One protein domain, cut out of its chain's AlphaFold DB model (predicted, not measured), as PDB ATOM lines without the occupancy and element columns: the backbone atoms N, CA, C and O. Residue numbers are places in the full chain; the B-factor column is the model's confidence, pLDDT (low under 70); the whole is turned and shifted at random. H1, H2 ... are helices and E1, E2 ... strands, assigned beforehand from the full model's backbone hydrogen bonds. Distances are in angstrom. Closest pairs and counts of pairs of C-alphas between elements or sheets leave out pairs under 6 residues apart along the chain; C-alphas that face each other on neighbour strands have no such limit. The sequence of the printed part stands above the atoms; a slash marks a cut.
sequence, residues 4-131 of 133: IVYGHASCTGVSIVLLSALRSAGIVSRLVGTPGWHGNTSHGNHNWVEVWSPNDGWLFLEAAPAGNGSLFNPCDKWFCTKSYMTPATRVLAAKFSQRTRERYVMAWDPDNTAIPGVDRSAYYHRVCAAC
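Overview. This is residues 4 to 131 of the 133 residues of the protein "TGc domain-containing protein" of Saprolegnia diclina (strain VS20) (UniProt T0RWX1). What shape? It has little regular structure: a curled antiparallel sheet, E3 E2 E1 E4 E5, has H1 over one face, and H2 only grazes it. What size? The printed part has 128 residues; it is mixed in class and compact, radius of gyration of the C-alphas 13.9 A, spans 35 by 35 by 34 A.

Arrangement. How do strands pair? In E1, residues 29 to 34, N 32 is 2.9 A from O 48 of E2, residues 46 to 53. These and E3, residues 57 to 61, form a meander, and with E4, residues 92 to 94, E1's antiparallel neighbour, a Greek key. Where is H1? H1, residues 11 to 24, runs along the strands; its height over the sheet is 8.5 A.

Along the chain. Where does H1 begin? C-alpha 11 is at (80.448, 185.329, 61.661). Where are E5 and H2? E5 spans residues 117 to 119; H2, residues 121 to 128, ends at (71.591, 186.571, 45.319).

Size, cuts and confidence. Any cut? The printed part has none. Low confidence? No printed residue is under 70.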
ATOM      1  N   ILE A   4      78.769 182.572  73.933       89.06
ATOM      2  CA  ILE A   4      77.702 182.801  74.922       89.06
ATOM      3  C   ILE A   4      78.234 183.540  76.160       89.06
ATOM      4  O   ILE A   4      77.541 184.387  76.709       89.06
ATOM      5  N   VAL A   5      79.463 183.239  76.593       92.94
ATOM      6  CA  VAL A   5      80.056 183.833  77.804       92.94
ATOM      7  C   VAL A   5      80.584 185.240  77.528       92.94
ATOM      8  O   VAL A   5      80.433 186.125  78.360       92.94
ATOM      9  N   TYR A   6      81.191 185.460  76.360       92.62
ATOM     10  CA  TYR A   6      81.780 186.757  76.007       92.62
ATOM     11  C   TYR A   6      80.793 187.758  75.396       92.62
ATOM     12  O   TYR A   6      81.110 188.942  75.299       92.62
ATOM     13  N   GLY A   7      79.630 187.296  74.929       90.62
ATOM     14  CA  GLY A   7      78.621 188.142  74.292       90.62
ATOM     15  C   GLY A   7      78.981 188.629  72.883       90.62
ATOM     16  O   GLY A   7      78.275 189.472  72.340       90.62
ATOM     17  N   HIS A   8      80.061 188.125  72.275       90.56
ATOM     18  CA  HIS A   8      80.464 188.465  70.907       90.56
ATOM     19  C   HIS A   8      81.241 187.324  70.236       90.56
ATOM     20  O   HIS A   8      81.821 186.466  70.907       90.56
ATOM     21  N   ALA A   9      81.236 187.308  68.900       92.25
ATOM     22  CA  ALA A   9      81.983 186.363  68.074       92.25
ATOM     23  C   ALA A   9      82.102 186.843  66.616       92.25
ATOM     24  O   ALA A   9      81.380 187.743  66.193       92.25
ATOM     25  N   SER A  10      82.980 186.205  65.833       91.75
ATOM     26  CA  SER A  10      83.004 186.340  64.369       91.75
ATOM     27  C   SER A  10      81.746 185.739  63.725       91.75
ATOM     28  O   SER A  10      80.992 185.017  64.384       91.75
ATOM     29  N   CYS A  11      81.546 185.950  62.418       92.50
ATOM     30  CA  CYS A  11      80.448 185.329  61.661       92.50
ATOM     31  C   CYS A  11      80.396 183.800  61.849       92.50
ATOM     32  O   CYS A  11      79.316 183.231  62.031       92.50
ATOM     33  N   THR A  12      81.557 183.138  61.905       92.62
ATOM     34  CA  THR A  12      81.676 181.708  62.209       92.62
ATOM     35  C   THR A  12      81.141 181.383  63.601       92.62
ATOM     36  O   THR A  12      80.300 180.499  63.742       92.62
ATOM     37  N   GLY A  13      81.594 182.095  64.637       93.19
ATOM     38  CA  GLY A  13      81.181 181.808  66.010       93.19
ATOM     39  C   GLY A  13      79.699 182.106  66.258       93.19
ATOM     40  O   GLY A  13      79.017 181.290  66.876       93.19
ATOM     41  N   VAL A  14      79.172 183.203  65.700       93.88
ATOM     42  CA  VAL A  14      77.733 183.516  65.739       93.88
ATOM     43  C   VAL A  14      76.922 182.419  65.040       93.88
ATOM     44  O   VAL A  14      75.939 181.929  65.597       93.88
ATOM     45  N   SER A  15      77.364 181.963  63.864       94.88
ATOM     46  CA  SER A  15      76.698 180.881  63.130       94.88
ATOM     47  C   SER A  15      76.716 179.555  63.892       94.88
ATOM     48  O   SER A  15      75.718 178.842  63.890       94.88
ATOM     49  N   ILE A  16      77.813 179.224  64.582       94.31
ATOM     50  CA  ILE A  16      77.908 178.015  65.415       94.31
ATOM     51  C   ILE A  16      76.931 178.082  66.595       94.31
ATOM     52  O   ILE A  16      76.275 177.077  66.887       94.31
ATOM     53  N   VAL A  17      76.795 179.236  67.258       94.88
ATOM     54  CA  VAL A  17      75.821 179.413  68.349       94.88
ATOM     55  C   VAL A  17      74.395 179.268  67.829       94.88
ATOM     56  O   VAL A  17      73.634 178.476  68.383       94.88
ATOM     57  N   LEU A  18      74.047 179.961  66.740       94.69
ATOM     58  CA  LEU A  18      72.719 179.869  66.129       94.69
ATOM     59  C   LEU A  18      72.396 178.430  65.704       94.69
ATOM     60  O   LEU A  18      71.327 177.913  66.013       94.69
ATOM     61  N   LEU A  19      73.338 177.759  65.040       96.06
ATOM     62  CA  LEU A  19      73.196 176.368  64.619       96.06
ATOM     63  C   LEU A  19      72.983 175.431  65.813       96.06
ATOM     64  O   LEU A  19      72.141 174.537  65.755       96.06
ATOM     65  N   SER A  20      73.737 175.632  66.895       96.12
ATOM     66  CA  SER A  20      73.603 174.842  68.121       96.12
ATOM     67  C   SER A  20      72.241 175.067  68.779       96.12
ATOM     68  O   SER A  20      71.594 174.097  69.166       96.12
ATOM     69  N   ALA A  21      71.761 176.315  68.828       95.69
ATOM     70  CA  ALA A  21      70.440 176.653  69.350       95.69
ATOM     71  C   ALA A  21      69.316 175.995  68.528       95.69
ATOM     72  O   ALA A  21      68.475 175.291  69.089       95.69
ATOM     73  N   LEU A  22      69.347 176.130  67.199       96.75
ATOM     74  CA  LEU A  22      68.374 175.502  66.294       96.75
ATOM     75  C   LEU A  22      68.343 173.980  66.465       96.75
ATOM     76  O   LEU A  22      67.276 173.395  66.643       96.75
ATOM     77  N   ARG A  23      69.512 173.330  66.482       97.19
ATOM     78  CA  ARG A  23      69.603 171.875  66.666       97.19
ATOM     79  C   ARG A  23      69.129 171.428  68.044       97.19
ATOM     80  O   ARG A  23      68.511 170.373  68.138       97.19
ATOM     81  N   SER A  24      69.366 172.224  69.089       97.88
ATOM     82  CA  SER A  24      68.858 171.929  70.435       97.88
ATOM     83  C   SER A  24      67.326 171.961  70.508       97.88
ATOM     84  O   SER A  24      66.738 171.216  71.284       97.88
ATOM     85  N   ALA A  25      66.683 172.744  69.635       97.56
ATOM     86  CA  ALA A  25      65.233 172.797  69.460       97.56
ATOM     87  C   ALA A  25      64.691 171.778  68.432       97.56
ATOM     88  O   ALA A  25      63.529 171.861  68.041       97.56
ATOM     89  N   GLY A  26      65.511 170.838  67.946       97.00
ATOM     90  CA  GLY A  26      65.096 169.845  66.947       97.00
ATOM     91  C   GLY A  26      64.972 170.381  65.514       97.00
ATOM     92  O   GLY A  26      64.478 169.677  64.636       97.00
ATOM     93  N   ILE A  27      65.437 171.605  65.245       96.75
ATOM     94  CA  ILE A  27      65.379 172.210  63.913       96.75
ATOM     95  C   ILE A  27      66.576 171.735  63.086       96.75
ATOM     96  O   ILE A  27      67.741 172.051  63.368       96.75
ATOM     97  N   VAL A  28      66.280 170.987  62.022       96.94
ATOM     98  CA  VAL A  28      67.286 170.476  61.088       96.94
ATOM     99  C   VAL A  28      67.979 171.649  60.399       96.94
ATOM    100  O   VAL A  28      67.365 172.437  59.685       96.94
ATOM    101  N   SER A  29      69.281 171.766  60.628       97.31
ATOM    102  CA  SER A  29      70.072 172.912  60.190       97.31
ATOM    103  C   SER A  29      71.534 172.532  59.952       97.31
ATOM    104  O   SER A  29      72.031 171.529  60.488       97.31
ATOM    105  N   ARG A  30      72.246 173.314  59.134       97.31
ATOM    106  CA  ARG A  30      73.669 173.109  58.815       97.31
ATOM    107  C   ARG A  30      74.423 174.419  58.625       97.31
ATOM    108  O   ARG A  30      73.837 175.426  58.246       97.31
ATOM    109  N   LEU A  31      75.731 174.374  58.868       97.12
ATOM    110  CA  LEU A  31      76.627 175.500  58.620       97.12
ATOM    111  C   LEU A  31      76.884 175.644  57.118       97.12
ATOM    112  O   LEU A  31      77.118 174.646  56.430       97.12
ATOM    113  N   VAL A  32      76.884 176.880  56.635       97.44
ATOM    114  CA  VAL A  32      77.204 177.235  55.251       97.44
ATOM    115  C   VAL A  32      78.206 178.380  55.256       97.44
ATOM    116  O   VAL A  32      78.332 179.119  56.236       97.44
ATOM    117  N   GLY A  33      78.997 178.497  54.200       95.88
ATOM    118  CA  GLY A  33      79.860 179.651  54.041       95.88
ATOM    119  C   GLY A  33      80.602 179.703  52.723       95.88
ATOM    120  O   GLY A  33      80.631 178.735  51.961       95.88
ATOM    121  N   THR A  34      81.233 180.847  52.501       95.88
ATOM    122  CA  THR A  34      82.290 181.015  51.507       95.88
ATOM    123  C   THR A  34      83.643 181.073  52.218       95.88
ATOM    124  O   THR A  34      83.768 181.804  53.205       95.88
ATOM    125  N   PRO A  35      84.662 180.326  51.760       92.94
ATOM    126  CA  PRO A  35      86.014 180.433  52.304       92.94
ATOM    127  C   PRO A  35      86.776 181.670  51.795       92.94
ATOM    128  O   PRO A  35      87.827 181.985  52.341       92.94
ATOM    129  N   GLY A  36      86.275 182.361  50.762       91.88
ATOM    130  CA  GLY A  36      86.944 183.513  50.158       91.88
ATOM    131  C   GLY A  36      86.064 184.242  49.142       91.88
ATOM    132  O   GLY A  36      85.530 183.628  48.211       91.88
ATOM    133  N   TRP A  37      85.906 185.556  49.298       85.12
ATOM    134  CA  TRP A  37      85.151 186.378  48.345       85.12
ATOM    135  C   TRP A  37      85.913 186.512  47.034       85.12
ATOM    136  O   TRP A  37      87.130 186.674  47.032       85.12
ATOM    137  N   HIS A  38      85.212 186.470  45.901       86.81
ATOM    138  CA  HIS A  38      85.851 186.522  44.583       86.81
ATOM    139  C   HIS A  38      86.884 185.407  44.347       86.81
ATOM    140  O   HIS A  38      87.783 185.555  43.526       86.81
ATOM    141  N   GLY A  39      86.780 184.302  45.094       83.06
ATOM    142  CA  GLY A  39      87.784 183.238  45.108       83.06
ATOM    143  C   GLY A  39      89.106 183.627  45.780       83.06
ATOM    144  O   GLY A  39      90.065 182.867  45.695       83.06
ATOM    145  N   ASN A  40      89.170 184.781  46.448       86.38
ATOM    146  CA  ASN A  40      90.344 185.262  47.162       86.38
ATOM    147  C   ASN A  40      90.140 185.124  48.678       86.38
ATOM    148  O   ASN A  40      89.314 185.814  49.277       86.38
ATOM    149  N   THR A  41      90.919 184.253  49.318       86.31
ATOM    150  CA  THR A  41      90.868 184.037  50.774       86.31
ATOM    151  C   THR A  41      91.345 185.255  51.568       86.31
ATOM    152  O   THR A  41      90.894 185.462  52.693       86.31
ATOM    153  N   SER A  42      92.178 186.123  50.982       86.81
ATOM    154  CA  SER A  42      92.594 187.387  51.605       86.81
ATOM    155  C   SER A  42      91.465 188.416  51.698       86.81
ATOM    156  O   SER A  42      91.572 189.355  52.478       86.81
ATOM    157  N   HIS A  43      90.378 188.253  50.934       87.38
ATOM    158  CA  HIS A  43      89.192 189.109  51.042       87.38
ATOM    159  C   HIS A  43      88.251 188.683  52.180       87.38
ATOM    160  O   HIS A  43      87.235 189.328  52.407       87.38
ATOM    161  N   GLY A  44      88.603 187.628  52.918       86.94
ATOM    162  CA  GLY A  44      87.836 187.139  54.053       86.94
ATOM    163  C   GLY A  44      86.824 186.060  53.682       86.94
ATOM    164  O   GLY A  44      86.466 185.842  52.522       86.94
ATOM    165  N   ASN A  45      86.381 185.352  54.714       93.88
ATOM    166  CA  ASN A  45      85.341 184.341  54.638       93.88
ATOM    167  C   ASN A  45      84.012 184.899  55.145       93.88
ATOM    168  O   ASN A  45      83.953 185.951  55.779       93.88
ATOM    169  N   HIS A  46      82.935 184.157  54.914       95.00
ATOM    170  CA  HIS A  46      81.665 184.449  55.567       95.00
ATOM    171  C   HIS A  46      80.872 183.186  55.864       95.00
ATOM    172  O   HIS A  46      80.927 182.227  55.092       95.00
ATOM    173  N   ASN A  47      80.145 183.184  56.982       95.06
ATOM    174  CA  ASN A  47      79.376 182.041  57.460       95.06
ATOM    175  C   ASN A  47      77.953 182.415  57.847       95.06
ATOM    176  O   ASN A  47      77.710 183.486  58.394       95.06
ATOM    177  N   TRP A  48      77.048 181.472  57.605       96.56
ATOM    178  CA  TRP A  48      75.643 181.543  57.983       96.56
ATOM    179  C   TRP A  48      75.073 180.126  58.153       96.56
ATOM    180  O   TRP A  48      75.812 179.131  58.155       96.56
ATOM    181  N   VAL A  49      73.753 180.012  58.307       97.38
ATOM    182  CA  VAL A  49      73.054 178.746  58.542       97.38
ATOM    183  C   VAL A  49      72.047 178.470  57.425       97.38
ATOM    184  O   VAL A  49      71.353 179.358  56.946       97.38
ATOM    185  N   GLU A  50      71.931 177.212  57.015       97.88
ATOM    186  CA  GLU A  50      70.753 176.745  56.286       97.88
ATOM    187  C   GLU A  50      69.840 175.952  57.225       97.88
ATOM    188  O   GLU A  50      70.320 175.124  58.004       97.88
ATOM    189  N   VAL A  51      68.532 176.180  57.127       97.19
ATOM    190  CA  VAL A  51      67.479 175.453  57.856       97.19
ATOM    191  C   VAL A  51      66.669 174.625  56.866       97.19
ATOM    192  O   VAL A  51      66.390 175.087  55.766       97.19
ATOM    193  N   TRP A  52      66.309 173.395  57.219       96.94
ATOM    194  CA  TRP A  52      65.505 172.532  56.358       96.94
ATOM    195  C   TRP A  52      64.004 172.731  56.599       96.94
ATOM    196  O   TRP A  52      63.528 172.586  57.723       96.94
ATOM    197  N   SER A  53      63.266 172.994  55.523       94.88
ATOM    198  CA  SER A  53      61.804 172.952  55.443       94.88
ATOM    199  C   SER A  53      61.382 171.754  54.584       94.88
ATOM    200  O   SER A  53      61.948 171.561  53.506       94.88
ATOM    201  N   PRO A  54      60.373 170.961  54.992       94.75
ATOM    202  CA  PRO A  54      59.821 169.896  54.153       94.75
ATOM    203  C   PRO A  54      59.298 170.380  52.792       94.75
ATOM    204  O   PRO A  54      59.375 169.632  51.821       94.75
ATOM    205  N   ASN A  55      58.792 171.616  52.721       94.75
ATOM    206  CA  ASN A  55      58.153 172.156  51.518       94.75
ATOM    207  C   ASN A  55      59.134 172.918  50.617       94.75
ATOM    208  O   ASN A  55      58.987 172.906  49.399       94.75
ATOM    209  N   ASP A  56      60.149 173.552  51.211       94.44
ATOM    210  CA  ASP A  56      61.032 174.497  50.508       94.44
ATOM    211  C   ASP A  56      62.484 174.001  50.404       94.44
ATOM    212  O   ASP A  56      63.317 174.579  49.702       94.44
ATOM    213  N   GLY A  57      62.814 172.921  51.112       95.88
ATOM    214  CA  GLY A  57      64.172 172.411  51.227       95.88
ATOM    215  C   GLY A  57      65.058 173.287  52.115       95.88
ATOM    216  O   GLY A  57      64.651 173.726  53.187       95.88
ATOM    217  N   TRP A  58      66.313 173.497  51.710       97.00
ATOM    218  CA  TRP A  58      67.285 174.279  52.484       97.00
ATOM    219  C   TRP A  58      67.078 175.788  52.294       97.00
ATOM    220  O   TRP A  58      67.332 176.312  51.209       97.00
ATOM    221  N   LEU A  59      66.684 176.463  53.371       96.50
ATOM    222  CA  LEU A  59      66.412 177.896  53.466       96.50
ATOM    223  C   LEU A  59      67.594 178.649  54.075       96.50
ATOM    224  O   LEU A  59      68.244 178.152  54.991       96.50
ATOM    225  N   PHE A  60      67.851 179.860  53.587       96.19
ATOM    226  CA  PHE A  60      68.964 180.701  54.025       96.19
ATOM    227  C   PHE A  60      68.583 181.497  55.280       96.19
ATOM    228  O   PHE A  60      67.712 182.364  55.235       96.19
ATOM    229  N   LEU A  61      69.273 181.224  56.387       96.25
ATOM    230  CA  LEU A  61      69.168 181.960  57.636       96.25
ATOM    231  C   LEU A  61      70.514 182.575  58.034       96.25
ATOM    232  O   LEU A  61      71.553 181.919  58.045       96.25
ATOM    233  N   GLU A  62      70.475 183.830  58.452       93.94
ATOM    234  CA  GLU A  62      71.641 184.544  58.953       93.94
ATOM    235  C   GLU A  62      71.270 185.290  60.228       93.94
ATOM    236  O   GLU A  62      70.186 185.875  60.322       93.94
ATOM    237  N   ALA A  63      72.147 185.215  61.227       90.88
ATOM    238  CA  ALA A  63      71.941 185.883  62.503       90.88
ATOM    239  C   ALA A  63      72.176 187.394  62.376       90.88
ATOM    240  O   ALA A  63      72.991 187.857  61.575       90.88
ATOM    241  N   ALA A  64      71.494 188.160  63.226       86.38
ATOM    242  CA  ALA A  64      71.754 189.583  63.372       86.38
ATOM    243  C   ALA A  64      73.223 189.835  63.786       86.38
ATOM    244  O   ALA A  64      73.798 189.029  64.525       86.38
ATOM    245  N   PRO A  65      73.839 190.944  63.338       86.19
ATOM    246  CA  PRO A  65      73.253 192.001  62.504       86.19
ATOM    247  C   PRO A  65      73.269 191.698  60.997       86.19
ATOM    248  O   PRO A  65      72.722 192.471  60.221       86.19
ATOM    249  N   ALA A  66      73.894 190.600  60.570       87.94
ATOM    250  CA  ALA A  66      74.118 190.317  59.156       87.94
ATOM    251  C   ALA A  66      72.862 189.791  58.428       87.94
ATOM    252  O   ALA A  66      72.805 189.787  57.205       87.94
ATOM    253  N   GLY A  67      71.815 189.420  59.164       89.69
ATOM    254  CA  GLY A  67      70.483 189.194  58.617       89.69
ATOM    255  C   GLY A  67      69.379 189.478  59.631       89.69
ATOM    256  O   GLY A  67      69.592 189.458  60.842       89.69
ATOM    257  N   ASN A  68      68.171 189.719  59.125       81.81
ATOM    258  CA  ASN A  68      66.976 190.019  59.926       81.81
ATOM    259  C   ASN A  68      66.141 188.778  60.321       81.81
ATOM    260  O   ASN A  68      64.990 188.916  60.724       81.81
ATOM    261  N   GLY A  69      66.668 187.561  60.144       74.75
ATOM    262  CA  GLY A  69      65.973 186.315  60.499       74.75
ATOM    263  C   GLY A  69      64.877 185.829  59.534       74.75
ATOM    264  O   GLY A  69      64.378 184.723  59.721       74.75
ATOM    265  N   SER A  70      64.512 186.582  58.483       86.75
ATOM    266  CA  SER A  70      63.569 186.091  57.457       86.75
ATOM    267  C   SER A  70      64.130 184.855  56.737       86.75
ATOM    268  O   SER A  70      65.285 184.864  56.326       86.75
ATOM    269  N   LEU A  71      63.331 183.804  56.545       90.19
ATOM    270  CA  LEU A  71      63.766 182.599  55.819       90.19
ATOM    271  C   LEU A  71      63.505 182.667  54.309       90.19
ATOM    272  O   LEU A  71      64.103 181.910  53.546       90.19
ATOM    273  N   PHE A  72      62.614 183.564  53.885       91.19
ATOM    274  CA  PHE A  72      62.081 183.596  52.518       91.19
ATOM    275  C   PHE A  72      62.531 184.815  51.716       91.19
ATOM    276  O   PHE A  72      62.306 184.867  50.510       91.19
ATOM    277  N   ASN A  73      63.194 185.776  52.362       93.25
ATOM    278  CA  ASN A  73      63.835 186.888  51.677       93.25
ATOM    279  C   ASN A  73      65.364 186.783  51.816       93.25
ATOM    280  O   ASN A  73      65.913 187.163  52.863       93.25
ATOM    281  N   PRO A  74      66.060 186.257  50.789       93.56
ATOM    282  CA  PRO A  74      67.512 186.165  50.802       93.56
ATOM    283  C   PRO A  74      68.173 187.547  50.700       93.56
ATOM    284  O   PRO A  74      69.284 187.700  51.184       93.56
ATOM    285  N   CYS A  75      67.498 188.566  50.163       93.19
ATOM    286  CA  CYS A  75      68.074 189.903  49.984       93.19
ATOM    287  C   CYS A  75      68.192 190.705  51.284       93.19
ATOM    288  O   CYS A  75      68.903 191.700  51.333       93.19
ATOM    289  N   ASP A  76      67.559 190.238  52.361       93.00
ATOM    290  CA  ASP A  76      67.735 190.810  53.697       93.00
ATOM    291  C   ASP A  76      69.045 190.361  54.374       93.00
ATOM    292  O   ASP A  76      69.251 190.612  55.565       93.00
ATOM    293  N   LYS A  77      69.878 189.580  53.674       93.81
ATOM    294  CA  LYS A  77      71.098 188.963  54.204       93.81
ATOM    295  C   LYS A  77      72.255 189.732  53.615       93.81
ATOM    296  O   LYS A  77      72.386 189.812  52.397       93.81
ATOM    297  N   TRP A  78      73.094 190.273  54.483       92.25
ATOM    298  CA  TRP A  78      74.190 191.167  54.139       92.25
ATOM    299  C   TRP A  78      75.107 190.580  53.060       92.25
ATOM    300  O   TRP A  78      75.579 191.299  52.184       92.25
ATOM    301  N   PHE A  79      75.321 189.261  53.080       91.69
ATOM    302  CA  PHE A  79      76.178 188.597  52.103       91.69
ATOM    303  C   PHE A  79      75.506 188.333  50.745       91.69
ATOM    304  O   PHE A  79      76.182 188.039  49.757       91.69
ATOM    305  N   CYS A  80      74.179 188.406  50.662       93.88
ATOM    306  CA  CYS A  80      73.440 188.032  49.464       93.88
ATOM    307  C   CYS A  80      73.344 189.184  48.468       93.88
ATOM    308  O   CYS A  80      72.275 189.736  48.219       93.88
ATOM    309  N   THR A  81      74.479 189.532  47.873       91.94
ATOM    310  CA  THR A  81      74.573 190.605  46.885       91.94
ATOM    311  C   THR A  81      75.118 190.072  45.567       91.94
ATOM    312  O   THR A  81      75.880 189.100  45.515       91.94
ATOM    313  N   LYS A  82      74.762 190.741  44.469       91.62
ATOM    314  CA  LYS A  82      75.291 190.408  43.143       91.62
ATOM    315  C   LYS A  82      76.810 190.592  43.063       91.62
ATOM    316  O   LYS A  82      77.479 189.813  42.390       91.62
ATOM    317  N   SER A  83      77.357 191.600  43.744       91.12
ATOM    318  CA  SER A  83      78.794 191.897  43.723       91.12
ATOM    319  C   SER A  83      79.619 190.805  44.405       91.12
ATOM    320  O   SER A  83      80.703 190.488  43.920       91.12
ATOM    321  N   TYR A  84      79.106 190.169  45.461       91.25
ATOM    322  CA  TYR A  84      79.815 189.088  46.153       91.25
ATOM    323  C   TYR A  84      79.716 187.738  45.433       91.25
ATOM    324  O   TYR A  84      80.591 186.890  45.611       91.25
ATOM    325  N   MET A  85      78.728 187.539  44.557       92.50
ATOM    326  CA  MET A  85      78.537 186.304  43.781       92.50
ATOM    327  C   MET A  85      79.231 186.329  42.413       92.50
ATOM    328  O   MET A  85      78.630 186.060  41.376       92.50
ATOM    329  N   THR A  86      80.527 186.643  42.384       92.06
ATOM    330  CA  THR A  86      81.320 186.469  41.151       92.06
ATOM    331  C   THR A  86      81.554 184.989  40.841       92.06
ATOM    332  O   THR A  86      81.541 184.190  41.777       92.06
ATOM    333  N   PRO A  87      81.856 184.598  39.585       92.94
ATOM    334  CA  PRO A  87      82.062 183.192  39.204       92.94
ATOM    335  C   PRO A  87      83.085 182.422  40.055       92.94
ATOM    336  O   PRO A  87      82.994 181.205  40.167       92.94
ATOM    337  N   ALA A  88      84.043 183.124  40.667       93.50
ATOM    338  CA  ALA A  88      85.053 182.541  41.545       93.50
ATOM    339  C   ALA A  88      84.575 182.336  42.998       93.50
ATOM    340  O   ALA A  88      85.179 181.569  43.748       93.50
ATOM    341  N   THR A  89      83.492 182.996  43.418       94.19
ATOM    342  CA  THR A  89      82.918 182.830  44.758       94.19
ATOM    343  C   THR A  89      82.263 181.458  44.867       94.19
ATOM    344  O   THR A  89      81.227 181.194  44.251       94.19
ATOM    345  N   ARG A  90      82.845 180.596  45.704       95.31
ATOM    346  CA  ARG A  90      82.262 179.301  46.057       95.31
ATOM    347  C   ARG A  90      81.473 179.391  47.351       95.31
ATOM    348  O   ARG A  90      81.885 180.060  48.293       95.31
ATOM    349  N   VAL A  91      80.371 178.653  47.413       96.81
ATOM    350  CA  VAL A  91      79.588 178.483  48.634       96.81
ATOM    351  C   VAL A  91      79.439 177.006  48.941       96.81
ATOM    352  O   VAL A  91      78.993 176.227  48.101       96.81
ATOM    353  N   LEU A  92      79.795 176.624  50.162       96.94
ATOM    354  CA  LEU A  92      79.825 175.241  50.610       96.94
ATOM    355  C   LEU A  92      78.969 175.096  51.861       96.94
ATOM    356  O   LEU A  92      79.016 175.940  52.754       96.94
ATOM    357  N   ALA A  93      78.208 174.010  51.945       97.44
ATOM    358  CA  ALA A  93      77.459 173.650  53.143       97.44
ATOM    359  C   ALA A  93      78.010 172.366  53.761       97.44
ATOM    360  O   ALA A  93      78.246 171.382  53.059       97.44
ATOM    361  N   ALA A  94      78.190 172.366  55.081       95.81
ATOM    362  CA  ALA A  94      78.621 171.193  55.824       95.81
ATOM    363  C   ALA A  94      77.529 170.120  55.806       95.81
ATOM    364  O   ALA A  94      76.332 170.417  55.840       95.81
ATOM    365  N   LYS A  95      77.923 168.848  55.791       92.75
ATOM    366  CA  LYS A  95      76.960 167.748  55.829       92.75
ATOM    367  C   LYS A  95      77.462 166.558  56.627       92.75
ATOM    368  O   LYS A  95      78.655 166.369  56.816       92.75
ATOM    369  N   PHE A  96      76.514 165.721  57.038       86.19
ATOM    370  CA  PHE A  96      76.801 164.527  57.826       86.19
ATOM    371  C   PHE A  96      77.423 163.392  56.997       86.19
ATOM    372  O   PHE A  96      78.385 162.760  57.419       86.19
ATOM    373  N   SER A  97      76.884 163.119  55.805       84.88
ATOM    374  CA  SER A  97      77.331 161.975  55.004       84.88
ATOM    375  C   SER A  97      78.760 162.161  54.489       84.88
ATOM    376  O   SER A  97      79.036 163.097  53.742       84.88
ATOM    377  N   GLN A  98      79.644 161.216  54.800       78.12
ATOM    378  CA  GLN A  98      81.034 161.206  54.327       78.12
ATOM    379  C   GLN A  98      81.207 160.602  52.922       78.12
ATOM    380  O   GLN A  98      82.323 160.492  52.429       78.12
ATOM    381  N   ARG A  99      80.118 160.211  52.246       82.19
ATOM    382  CA  ARG A  99      80.188 159.492  50.959       82.19
ATOM    383  C   ARG A  99      80.599 160.354  49.762       82.19
ATOM    384  O   ARG A  99      80.720 159.829  48.661       82.19
ATOM    385  N   THR A 100      80.784 161.662  49.929       79.25
ATOM    386  CA  THR A 100      81.201 162.543  48.828       79.25
ATOM    387  C   THR A 100      82.627 163.012  48.967       79.25
ATOM    388  O   THR A 100      83.129 163.199  50.070       79.25
ATOM    389  N   ARG A 101      83.233 163.299  47.815       86.19
ATOM    390  CA  ARG A 101      84.553 163.922  47.734       86.19
ATOM    391  C   ARG A 101      84.535 165.421  48.044       86.19
ATOM    392  O   ARG A 101      85.560 165.933  48.473       86.19
ATOM    393  N   GLU A 102      83.397 166.096  47.866       92.50
ATOM    394  CA  GLU A 102      83.249 167.520  48.198       92.50
ATOM    395  C   GLU A 102      83.426 167.760  49.701       92.50
ATOM    396  O   GLU A 102      82.890 167.007  50.529       92.50
ATOM    397  N   ARG A 103      84.161 168.820  50.043       93.06
ATOM    398  CA  ARG A 103      84.525 169.182  51.417       93.06
ATOM    399  C   ARG A 103      83.990 170.555  51.770       93.06
ATOM    400  O   ARG A 103      83.836 171.416  50.911       93.06
ATOM    401  N   TYR A 104      83.691 170.743  53.046       95.12
ATOM    402  CA  TYR A 104      83.433 172.068  53.578       95.12
ATOM    403  C   TYR A 104      84.770 172.691  53.972       95.12
ATOM    404  O   TYR A 104      85.459 172.159  54.840       95.12
ATOM    405  N   VAL A 105      85.136 173.795  53.326       93.94
ATOM    406  CA  VAL A 105      86.411 174.470  53.584       93.94
ATOM    407  C   VAL A 105      86.259 175.381  54.797       93.94
ATOM    408  O   VAL A 105      85.472 176.330  54.779       93.94
ATOM    409  N   MET A 106      87.022 175.093  55.848       91.38
ATOM    410  CA  MET A 106      87.118 175.944  57.030       91.38
ATOM    411  C   MET A 106      88.172 177.016  56.771       91.38
ATOM    412  O   MET A 106      89.347 176.706  56.632       91.38
ATOM    413  N   ALA A 107      87.774 178.285  56.700       88.75
ATOM    414  CA  ALA A 107      88.694 179.363  56.325       88.75
ATOM    415  C   ALA A 107      89.887 179.542  57.288       88.75
ATOM    416  O   ALA A 107      90.928 180.047  56.886       88.75
ATOM    417  N   TRP A 108      89.741 179.118  58.548       86.31
ATOM    418  CA  TRP A 108      90.800 179.146  59.564       86.31
ATOM    419  C   TRP A 108      91.676 177.883  59.582       86.31
ATOM    420  O   TRP A 108      92.660 177.843  60.313       86.31
ATOM    421  N   ASP A 109      91.295 176.849  58.831       91.25
ATOM    422  CA  ASP A 109      91.982 175.556  58.749       91.25
ATOM    423  C   ASP A 109      91.739 174.943  57.349       91.25
ATOM    424  O   ASP A 109      90.995 173.966  57.201       91.25
ATOM    425  N   PRO A 110      92.262 175.585  56.283       88.12
ATOM    426  CA  PRO A 110      91.875 175.294  54.899       88.12
ATOM    427  C   PRO A 110      92.351 173.924  54.404       88.12
ATOM    428  O   PRO A 110      91.734 173.357  53.502       88.12
ATOM    429  N   ASP A 111      93.401 173.374  55.014       92.00
ATOM    430  CA  ASP A 111      93.964 172.066  54.664       92.00
ATOM    431  C   ASP A 111      93.172 170.899  55.280       92.00
ATOM    432  O   ASP A 111      93.414 169.724  54.984       92.00
ATOM    433  N   ASN A 112      92.183 171.199  56.125       91.19
ATOM    434  CA  ASN A 112      91.368 170.190  56.771       91.19
ATOM    435  C   ASN A 112      90.341 169.581  55.816       91.19
ATOM    436  O   ASN A 112      89.335 170.184  55.437       91.19
ATOM    437  N   THR A 113      90.561 168.315  55.486       90.50
ATOM    438  CA  THR A 113      89.700 167.547  54.580       90.50
ATOM    439  C   THR A 113      88.693 166.654  55.308       90.50
ATOM    440  O   THR A 113      87.934 165.921  54.666       90.50
ATOM    441  N   ALA A 114      88.637 166.704  56.643       91.12
ATOM    442  CA  ALA A 114      87.797 165.810  57.434       91.12
ATOM    443  C   ALA A 114      86.302 166.137  57.313       91.12
ATOM    444  O   ALA A 114      85.469 165.246  57.476       91.12
ATOM    445  N   ILE A 115      85.950 167.389  56.998       92.81
ATOM    446  CA  ILE A 115      84.562 167.861  57.017       92.81
ATOM    447  C   ILE A 115      83.897 167.655  55.647       92.81
ATOM    448  O   ILE A 115      84.277 168.305  54.667       92.81
ATOM    449  N   PRO A 116      82.883 166.777  55.529       95.00
ATOM    450  CA  PRO A 116      82.160 166.598  54.278       95.00
ATOM    451  C   PRO A 116      81.346 167.843  53.934       95.00
ATOM    452  O   PRO A 116      80.709 168.453  54.799       95.00
ATOM    453  N   GLY A 117      81.318 168.176  52.649       95.62
ATOM    454  CA  GLY A 117      80.593 169.322  52.125       95.62
ATOM    455  C   GLY A 117      79.610 168.964  51.019       95.62
ATOM    456  O   GLY A 117      79.552 167.840  50.507       95.62
ATOM    457  N   VAL A 118      78.813 169.955  50.647       96.06
ATOM    458  CA  VAL A 118      78.078 170.011  49.387       96.06
ATOM    459  C   VAL A 118      78.230 171.405  48.796       96.06
ATOM    460  O   VAL A 118      78.115 172.399  49.514       96.06
ATOM    461  N   ASP A 119      78.484 171.464  47.493       96.12
ATOM    462  CA  ASP A 119      78.541 172.719  46.757       96.12
ATOM    463  C   ASP A 119      77.134 173.318  46.627       96.12
ATOM    464  O   ASP A 119      76.184 172.670  46.178       96.12
ATOM    465  N   ARG A 120      76.992 174.563  47.079       97.44
ATOM    466  CA  ARG A 120      75.767 175.365  47.028       97.44
ATOM    467  C   ARG A 120      75.940 176.613  46.166       97.44
ATOM    468  O   ARG A 120      75.012 177.414  46.093       97.44
ATOM    469  N   SER A 121      77.069 176.766  45.478       96.81
ATOM    470  CA  SER A 121      77.406 177.950  44.683       96.81
ATOM    471  C   SER A 121      76.300 178.263  43.679       96.81
ATOM    472  O   SER A 121      75.752 179.354  43.717       96.81
ATOM    473  N   ALA A 122      75.848 177.288  42.882       97.06
ATOM    474  CA  ALA A 122      74.777 177.509  41.903       97.06
ATOM    475  C   ALA A 122      73.468 178.040  42.525       97.06
ATOM    476  O   ALA A 122      72.787 178.870  41.925       97.06
ATOM    477  N   TYR A 123      73.117 177.586  43.735       97.12
ATOM    478  CA  TYR A 123      71.943 178.087  44.450       97.12
ATOM    479  C   TYR A 123      72.139 179.548  44.871       97.12
ATOM    480  O   TYR A 123      71.303 180.383  44.533       97.12
ATOM    481  N   TYR A 124      73.246 179.858  45.551       97.06
ATOM    482  CA  TYR A 124      73.520 181.205  46.067       97.06
ATOM    483  C   TYR A 124      73.740 182.232  44.958       97.06
ATOM    484  O   TYR A 124      73.183 183.324  45.021       97.06
ATOM    485  N   HIS A 125      74.450 181.852  43.897       96.25
ATOM    486  CA  HIS A 125      74.592 182.665  42.690       96.25
ATOM    487  C   HIS A 125      73.234 183.021  42.091       96.25
ATOM    488  O   HIS A 125      72.993 184.177  41.771       96.25
ATOM    489  N   ARG A 126      72.315 182.053  41.992       95.94
ATOM    490  CA  ARG A 126      70.978 182.295  41.443       95.94
ATOM    491  C   ARG A 126      70.139 183.214  42.332       95.94
ATOM    492  O   ARG A 126      69.531 184.142  41.813       95.94
ATOM    493  N   VAL A 127      70.063 182.946  43.638       95.38
ATOM    494  CA  VAL A 127      69.161 183.703  44.528       95.38
ATOM    495  C   VAL A 127      69.688 185.104  44.834       95.38
ATOM    496  O   VAL A 127      68.904 186.044  44.854       95.38
ATOM    497  N   CYS A 128      71.003 185.271  44.995       95.00
ATOM    498  CA  CYS A 128      71.591 186.571  45.319       95.00
ATOM    499  C   CYS A 128      71.803 187.459  44.085       95.00
ATOM    500  O   CYS A 128      71.858 188.678  44.218       95.00
ATOM    501  N   ALA A 129      71.853 186.895  42.870       91.94
ATOM    502  CA  ALA A 129      71.855 187.696  41.642       91.94
ATOM    503  C   ALA A 129      70.531 188.444  41.399       91.94
ATOM    504  O   ALA A 129      70.519 189.401  40.625       91.94
ATOM    505  N   ALA A 130      69.438 188.013  42.038       91.88
ATOM    506  CA  ALA A 130      68.135 188.675  41.976       91.88
ATOM    507  C   ALA A 130      67.991 189.825  42.989       91.88
ATOM    508  O   ALA A 130      67.014 190.569  42.926       91.88
ATOM    509  N   CYS A 131      68.939 189.967  43.920       92.38
ATOM    510  CA  CYS A 131      68.894 191.010  44.932       92.38
ATOM    511  C   CYS A 131      69.339 192.365  44.367       92.38
ATOM    512  O   CYS A 131      70.177 192.407  43.458       92.38
TER     513      CYS A 131